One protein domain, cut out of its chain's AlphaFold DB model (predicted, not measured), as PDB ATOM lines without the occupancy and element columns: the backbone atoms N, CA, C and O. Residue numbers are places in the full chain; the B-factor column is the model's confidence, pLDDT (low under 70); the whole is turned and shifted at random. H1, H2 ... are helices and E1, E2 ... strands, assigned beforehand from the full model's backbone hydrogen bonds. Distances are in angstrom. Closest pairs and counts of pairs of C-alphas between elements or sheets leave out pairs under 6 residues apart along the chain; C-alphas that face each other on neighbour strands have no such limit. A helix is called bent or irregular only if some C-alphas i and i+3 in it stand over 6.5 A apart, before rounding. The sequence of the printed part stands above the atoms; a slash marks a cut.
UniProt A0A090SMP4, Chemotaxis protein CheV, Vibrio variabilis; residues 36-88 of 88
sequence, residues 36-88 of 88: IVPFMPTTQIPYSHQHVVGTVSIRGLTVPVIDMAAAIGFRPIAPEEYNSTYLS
ATOM      1  N   ILE A  36     -24.016 -40.044 -21.373       95.44
ATOM      2  CA  ILE A  36     -25.355 -39.669 -20.913       95.44
ATOM      3  C   ILE A  36     -25.398 -38.151 -20.896       95.44
ATOM      4  O   ILE A  36     -24.580 -37.520 -20.222       95.44
ATOM      5  N   VAL A  37     -26.329 -37.565 -21.637       95.56
ATOM      6  CA  VAL A  37     -26.478 -36.110 -21.746       95.56
ATOM      7  C   VAL A  37     -27.917 -35.707 -21.432       95.56
ATOM      8  O   VAL A  37     -28.831 -36.496 -21.677       95.56
ATOM      9  N   PRO A  38     -28.160 -34.510 -20.874       95.25
ATOM     10  CA  PRO A  38     -29.516 -33.989 -20.763       95.25
ATOM     11  C   PRO A  38     -30.188 -33.936 -22.136       95.25
ATOM     12  O   PRO A  38     -29.512 -33.764 -23.156       95.25
ATOM     13  N   PHE A  39     -31.513 -34.061 -22.165       94.50
ATOM     14  CA  PHE A  39     -32.262 -33.822 -23.392       94.50
ATOM     15  C   PHE A  39     -31.931 -32.446 -23.982       94.50
ATOM     16  O   PHE A  39     -31.762 -31.457 -23.267       94.50
ATOM     17  N   MET A  40     -31.871 -32.389 -25.309       93.81
ATOM     18  CA  MET A  40     -31.677 -31.163 -26.069       93.81
ATOM     19  C   MET A  40     -32.669 -31.121 -27.233       93.81
ATOM     20  O   MET A  40     -33.054 -32.186 -27.728       93.81
ATOM     21  N   PRO A  41     -33.076 -29.919 -27.683       93.44
ATOM     22  CA  PRO A  41     -33.981 -29.777 -28.815       93.44
ATOM     23  C   PRO A  41     -33.493 -30.575 -30.023       93.44
ATOM     24  O   PRO A  41     -32.320 -30.508 -30.397       93.44
ATOM     25  N   THR A  42     -34.403 -31.339 -30.617       95.62
ATOM     26  CA  THR A  42     -34.093 -32.204 -31.753       95.62
ATOM     27  C   THR A  42     -34.484 -31.530 -33.066       95.62
ATOM     28  O   THR A  42     -35.339 -30.644 -33.109       95.62
ATOM     29  N   THR A  43     -33.835 -31.935 -34.155       96.19
ATOM     30  CA  THR A  43     -34.209 -31.544 -35.517       96.19
ATOM     31  C   THR A  43     -35.035 -32.659 -36.148       96.19
ATOM     32  O   THR A  43     -34.584 -33.804 -36.212       96.19
ATOM     33  N   GLN A  44     -36.239 -32.337 -36.628       94.12
ATOM     34  CA  GLN A  44     -37.121 -33.323 -37.256       94.12
ATOM     35  C   GLN A  44     -36.503 -33.896 -38.533       94.12
ATOM     36  O   GLN A  44     -35.963 -33.165 -39.364       94.12
ATOM     37  N   ILE A  45     -36.649 -35.208 -38.715       94.06
ATOM     38  CA  ILE A  45     -36.268 -35.898 -39.947       94.06
ATOM     39  C   ILE A  45     -37.547 -36.174 -40.750       94.06
ATOM     40  O   ILE A  45     -38.431 -36.868 -40.247       94.06
ATOM     41  N   PRO A  46     -37.674 -35.675 -41.991       92.75
ATOM     42  CA  PRO A  46     -38.801 -36.022 -42.851       92.75
ATOM     43  C   PRO A  46     -38.893 -37.535 -43.085       92.75
ATOM     44  O   PRO A  46     -37.879 -38.188 -43.326       92.75
ATOM     45  N   TYR A  47     -40.114 -38.079 -43.057       93.31
ATOM     46  CA  TYR A  47     -40.406 -39.499 -43.318       93.31
ATOM     47  C   TYR A  47     -39.693 -40.495 -42.382       93.31
ATOM     48  O   TYR A  47     -39.477 -41.651 -42.750       93.31
ATOM     49  N   SER A  48     -39.313 -40.068 -41.176       94.06
ATOM     50  CA  SER A  48     -38.728 -40.960 -40.178       94.06
ATOM     51  C   SER A  48     -39.740 -41.952 -39.610       94.06
ATOM     52  O   SER A  48     -40.957 -41.794 -39.718       94.06
ATOM     53  N   HIS A  49     -39.219 -42.996 -38.964       95.12
ATOM     54  CA  HIS A  49     -40.049 -43.914 -38.196       95.12
ATOM     55  C   HIS A  49     -40.797 -43.156 -37.088       95.12
ATOM     56  O   HIS A  49     -40.211 -42.305 -36.428       95.12
ATOM     57  N   GLN A  50     -42.042 -43.540 -36.801       93.50
ATOM     58  CA  GLN A  50     -42.918 -42.914 -35.791       93.50
ATOM     59  C   GLN A  50     -42.355 -42.841 -34.356       93.50
ATOM     60  O   GLN A  50     -42.910 -42.153 -33.509       93.50
ATOM     61  N   HIS A  51     -41.274 -43.569 -34.064       95.31
ATOM     62  CA  HIS A  51     -40.608 -43.557 -32.753       95.31
ATOM     63  C   HIS A  51     -39.350 -42.684 -32.746       95.31
ATOM     64  O   HIS A  51     -38.725 -42.520 -31.707       95.31
ATOM     65  N   VAL A  52     -38.944 -42.145 -33.896       95.94
ATOM     66  CA  VAL A  52     -37.827 -41.206 -33.985       95.94
ATOM     67  C   VAL A  52     -38.354 -39.834 -33.606       95.94
ATOM     68  O   VAL A  52     -39.179 -39.265 -34.315       95.94
ATOM     69  N   VAL A  53     -37.841 -39.308 -32.498       94.88
ATOM     70  CA  VAL A  53     -38.138 -37.949 -32.043       94.88
ATOM     71  C   VAL A  53     -37.489 -36.946 -32.989       94.88
ATOM     72  O   VAL A  53     -38.143 -35.997 -33.380       94.88
ATOM     73  N   GLY A  54     -36.245 -37.189 -33.413       96.12
ATOM     74  CA  GLY A  54     -35.503 -36.327 -34.336       96.12
ATOM     75  C   GLY A  54     -34.015 -36.668 -34.340       96.12
ATOM     76  O   GLY A  54     -33.628 -37.786 -33.999       96.12
ATOM     77  N   THR A  55     -33.161 -35.712 -34.695       96.88
ATOM     78  CA  THR A  55     -31.703 -35.803 -34.527       96.88
ATOM     79  C   THR A  55     -31.167 -34.747 -33.584       96.88
ATOM     80  O   THR A  55     -31.751 -33.680 -33.408       96.88
ATOM     81  N   VAL A  56     -30.009 -35.036 -33.007       96.75
ATOM     82  CA  VAL A  56     -29.231 -34.107 -32.193       96.75
ATOM     83  C   VAL A  56     -27.766 -34.162 -32.602       96.75
ATOM     84  O   VAL A  56     -27.295 -35.189 -33.087       96.75
ATOM     85  N   SER A  57     -27.031 -33.068 -32.405       95.62
ATOM     86  CA  SER A  57     -25.583 -33.051 -32.631       95.62
ATOM     87  C   SER A  57     -24.849 -33.231 -31.308       95.62
ATOM     88  O   SER A  57     -24.931 -32.377 -30.427       95.62
ATOM     89  N   ILE A  58     -24.116 -34.333 -31.168       94.56
ATOM     90  CA  ILE A  58     -23.272 -34.617 -30.007       94.56
ATOM     91  C   ILE A  58     -21.829 -34.643 -30.488       94.56
ATOM     92  O   ILE A  58     -21.439 -35.511 -31.266       94.56
ATOM     93  N   ARG A  59     -21.028 -33.663 -30.047       93.75
ATOM     94  CA  ARG A  59     -19.603 -33.538 -30.417       93.75
ATOM     95  C   ARG A  59     -19.373 -33.569 -31.939       93.75
ATOM     96  O   ARG A  59     -18.424 -34.181 -32.419       93.75
ATOM     97  N   GLY A  60     -20.264 -32.923 -32.695       92.88
ATOM     98  CA  GLY A  60     -20.206 -32.857 -34.159       92.88
ATOM     99  C   GLY A  60     -20.766 -34.086 -34.884       92.88
ATOM    100  O   GLY A  60     -20.795 -34.095 -36.111       92.88
ATOM    101  N   LEU A  61     -21.239 -35.104 -34.159       95.12
ATOM    102  CA  LEU A  61     -21.915 -36.262 -34.732       95.12
ATOM    103  C   LEU A  61     -23.428 -36.077 -34.656       95.12
ATOM    104  O   LEU A  61     -23.976 -35.834 -33.586       95.12
ATOM    105  N   THR A  62     -24.104 -36.235 -35.792       95.38
ATOM    106  CA  THR A  62     -25.570 -36.249 -35.840       95.38
ATOM    107  C   THR A  62     -26.069 -37.625 -35.415       95.38
ATOM    108  O   THR A  62     -25.804 -38.619 -36.090       95.38
ATOM    109  N   VAL A  63     -26.780 -37.684 -34.293       95.44
ATOM    110  CA  VAL A  63     -27.287 -38.916 -33.681       95.44
ATOM    111  C   VAL A  63     -28.818 -38.874 -33.667       95.44
ATOM    112  O   VAL A  63     -29.386 -37.853 -33.271       95.44
ATOM    113  N   PRO A  64     -29.516 -39.938 -34.102       95.69
ATOM    114  CA  PRO A  64     -30.967 -40.010 -33.986       95.69
ATOM    115  C   PRO A  64     -31.391 -40.200 -32.525       95.69
ATOM    116  O   PRO A  64     -30.802 -40.994 -31.794       95.69
ATOM    117  N   VAL A  65     -32.451 -39.506 -32.124       96.00
ATOM    118  CA  VAL A  65     -33.119 -39.673 -30.830       96.00
ATOM    119  C   VAL A  65     -34.386 -40.487 -31.043       96.00
ATOM    120  O   VAL A  65     -35.210 -40.154 -31.895       96.00
ATOM    121  N   ILE A  66     -34.540 -41.555 -30.266       95.62
ATOM    122  CA  ILE A  66     -35.673 -42.480 -30.341       95.62
ATOM    123  C   ILE A  66     -36.432 -42.424 -29.017       95.62
ATOM    124  O   ILE A  66     -35.825 -42.511 -27.950       95.62
ATOM    125  N   ASP A  67     -37.758 -42.330 -29.082       94.69
ATOM    126  CA  ASP A  67     -38.627 -42.551 -27.932       94.69
ATOM    127  C   ASP A  67     -38.639 -44.051 -27.599       94.69
ATOM    128  O   ASP A  67     -39.366 -44.854 -28.192       94.69
ATOM    129  N   MET A  68     -37.783 -44.432 -26.649       93.88
ATOM    130  CA  MET A  68     -37.675 -45.806 -26.161       93.88
ATOM    131  C   MET A  68     -38.965 -46.307 -25.509       93.88
ATOM    132  O   MET A  68     -39.251 -47.496 -25.613       93.88
ATOM    133  N   ALA A  69     -39.737 -45.441 -24.842       92.88
ATOM    134  CA  ALA A  69     -40.983 -45.848 -24.202       92.88
ATOM    135  C   ALA A  69     -41.983 -46.309 -25.268       92.88
ATOM    136  O   ALA A  69     -42.507 -47.421 -25.182       92.88
ATOM    137  N   ALA A  70     -42.154 -45.503 -26.319       93.69
ATOM    138  CA  ALA A  70     -42.991 -45.843 -27.463       93.69
ATOM    139  C   ALA A  70     -42.498 -47.107 -28.186       93.69
ATOM    140  O   ALA A  70     -43.294 -47.993 -28.497       93.69
ATOM    141  N   ALA A  71     -41.184 -47.226 -28.406       93.31
ATOM    142  CA  ALA A  71     -40.588 -48.334 -29.152       93.31
ATOM    143  C   ALA A  71     -40.792 -49.716 -28.503       93.31
ATOM    144  O   ALA A  71     -40.773 -50.725 -29.205       93.31
ATOM    145  N   ILE A  72     -40.996 -49.773 -27.183       91.94
ATOM    146  CA  ILE A  72     -41.252 -51.025 -26.453       91.94
ATOM    147  C   ILE A  72     -42.720 -51.183 -26.018       91.94
ATOM    148  O   ILE A  72     -43.035 -52.085 -25.244       91.94
ATOM    149  N   GLY A  73     -43.621 -50.326 -26.516       91.19
ATOM    150  CA  GLY A  73     -45.068 -50.443 -26.317       91.19
ATOM    151  C   GLY A  73     -45.648 -49.694 -25.112       91.19
ATOM    152  O   GLY A  73     -46.809 -49.914 -24.772       91.19
ATOM    153  N   PHE A  74     -44.888 -48.808 -24.462       91.69
ATOM    154  CA  PHE A  74     -45.438 -47.881 -23.467       91.69
ATOM    155  C   PHE A  74     -45.995 -46.611 -24.119       91.69
ATOM    156  O   PHE A  74     -45.809 -46.351 -25.308       91.69
ATOM    157  N   ARG A  75     -46.674 -45.789 -23.305       91.75
ATOM    158  CA  ARG A  75     -47.068 -44.435 -23.704       91.75
ATOM    159  C   ARG A  75     -45.813 -43.655 -24.143       91.75
ATOM    160  O   ARG A  75     -44.867 -43.611 -23.351       91.75
ATOM    161  N   PRO A  76     -45.828 -43.017 -25.326       92.12
ATOM    162  CA  PRO A  76     -44.791 -42.076 -25.725       92.12
ATOM    163  C   PRO A  76     -44.577 -40.981 -24.676       92.12
ATOM    164  O   PRO A  76     -45.519 -40.569 -23.986       92.12
ATOM    165  N   ILE A  77     -43.344 -40.503 -24.561       90.81
ATOM    166  CA  ILE A  77     -43.003 -39.398 -23.665       90.81
ATOM    167  C   ILE A  77     -43.570 -38.109 -24.270       90.81
ATOM    168  O   ILE A  77     -43.330 -37.811 -25.443       90.81
ATOM    169  N   ALA A  78     -44.339 -37.347 -23.486       91.19
ATOM    170  CA  ALA A  78     -44.911 -36.100 -23.976       91.19
ATOM    171  C   ALA A  78     -43.819 -35.021 -24.131       91.19
ATOM    172  O   ALA A  78     -42.874 -35.003 -23.335       91.19
ATOM    173  N   PRO A  79     -43.928 -34.104 -25.111       90.25
ATOM    174  CA  PRO A  79     -42.925 -33.063 -25.336       90.25
ATOM    175  C   PRO A  79     -42.601 -32.211 -24.104       90.25
ATOM    176  O   PRO A  79     -41.459 -31.796 -23.914       90.25
ATOM    177  N   GLU A  80     -43.581 -31.986 -23.230       91.12
ATOM    178  CA  GLU A  80     -43.432 -31.209 -21.998       91.12
ATOM    179  C   GLU A  80     -42.546 -31.925 -20.963       91.12
ATOM    180  O   GLU A  80     -41.956 -31.289 -20.089       91.12
ATOM    181  N   GLU A  81     -42.424 -33.248 -21.072       90.25
ATOM    182  CA  GLU A  81     -41.646 -34.091 -20.166       90.25
ATOM    183  C   GLU A  81     -40.172 -34.201 -20.602       90.25
ATOM    184  O   GLU A  81     -39.321 -34.541 -19.779       90.25
ATOM    185  N   TYR A  82     -39.833 -33.864 -21.856       91.12
ATOM    186  CA  TYR A  82     -38.492 -34.068 -22.422       91.12
ATOM    187  C   TYR A  82     -37.374 -33.392 -21.627       91.12
ATOM    188  O   TYR A  82     -36.330 -34.002 -21.408       91.12
ATOM    189  N   ASN A  83     -37.599 -32.181 -21.115       89.19
ATOM    190  CA  ASN A  83     -36.591 -31.440 -20.347       89.19
ATOM    191  C   ASN A  83     -36.179 -32.133 -19.035       89.19
ATOM    192  O   ASN A  83     -35.156 -31.784 -18.456       89.19
ATOM    193  N   SER A  84     -36.959 -33.113 -18.568       89.19
ATOM    194  CA  SER A  84     -36.643 -33.936 -17.392       89.19
ATOM    195  C   SER A  84     -36.034 -35.298 -17.758       89.19
ATOM    196  O   SER A  84     -35.944 -36.182 -16.905       89.19
ATOM    197  N   THR A  85     -35.630 -35.493 -19.017       92.06
ATOM    198  CA  THR A  85     -35.082 -36.757 -19.530       92.06
ATOM    199  C   THR A  85     -33.614 -36.633 -19.935       92.06
ATOM    200  O   THR A  85     -33.062 -35.539 -20.081       92.06
ATOM    201  N   TYR A  86     -32.976 -37.789 -20.115       94.38
ATOM    202  CA  TYR A  86     -31.591 -37.908 -20.554       94.38
ATOM    203  C   TYR A  86     -31.521 -38.762 -21.821       94.38
ATOM    204  O   TYR A  86     -32.281 -39.718 -21.978       94.38
ATOM    205  N   LEU A  87     -30.582 -38.425 -22.699       93.75
ATOM    206  CA  LEU A  87     -30.183 -39.226 -23.850       93.75
ATOM    207  C   LEU A  87     -28.986 -40.093 -23.438       93.75
ATOM    208  O   LEU A  87     -28.087 -39.591 -22.760       93.75
ATOM    209  N   SER A  88     -28.965 -41.369 -23.833       90.12
ATOM    210  CA  SER A  88     -27.904 -42.334 -23.487       90.12
ATOM    211  C   SER A  88     -27.524 -43.238 -24.651       90.12
ATOM    212  O   SER A  88     -28.481 -43.632 -25.356       90.12
TER     213      SER A  88
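Overview. This is residues 36 to 88 of the 88 residues of the protein "Chemotaxis protein CheV" of Vibrio variabilis (UniProt A0A090SMP4). A long loop, residues 36 to 51, leads into a two-stranded antiparallel hairpin, E1 and E2, followed by short helix H1 near the hairpin's open end and short helix H2 away from the hairpin. Residues 37 to 38 pair antiparallel with residues 86 to 87, near the two ends. The printed part has 53 residues, in the order E1, E2, H1, H2; the class is mixed, helices and strands, with 23 residues, under half, in named elements. It is compact, radius of gyration of the C-alphas 10.8 A, spanning 31 by 27 by 18 A.

Arrangement. E1, residues 52 to 58, and E2, residues 61 to 66, form a hairpin at 152 degrees; N 56 and O 63 are 2.9 A apart, within hydrogen-bond range. H2, residues 79 to 84, is apart from both. It is irregular, C-alphas 80 and 83 being 7.0 A apart; 0 of 2 O i to N i+4 pairs but 2 of 3 O i to N i+3 pairs are within range. H1, residues 68 to 71, is too short for an O i to N i+4 pair, and is apart from E1 and H2.

Along the chain. E1 begins at C-alpha 52 (-37.827, -41.206, -33.985) and is 16.5 A long; E2 is 15.7 A, H1 4.9 A. H2, 10.2 A, ends at C-alpha 84 (-36.643, -33.936, -17.392).

Size, cuts and confidence. The C-alphas farthest apart, Gly 60 and Gly 73, are 31.4 A apart. There is no cut and no long link between named elements; no printed residue is under 70 in pLDDT.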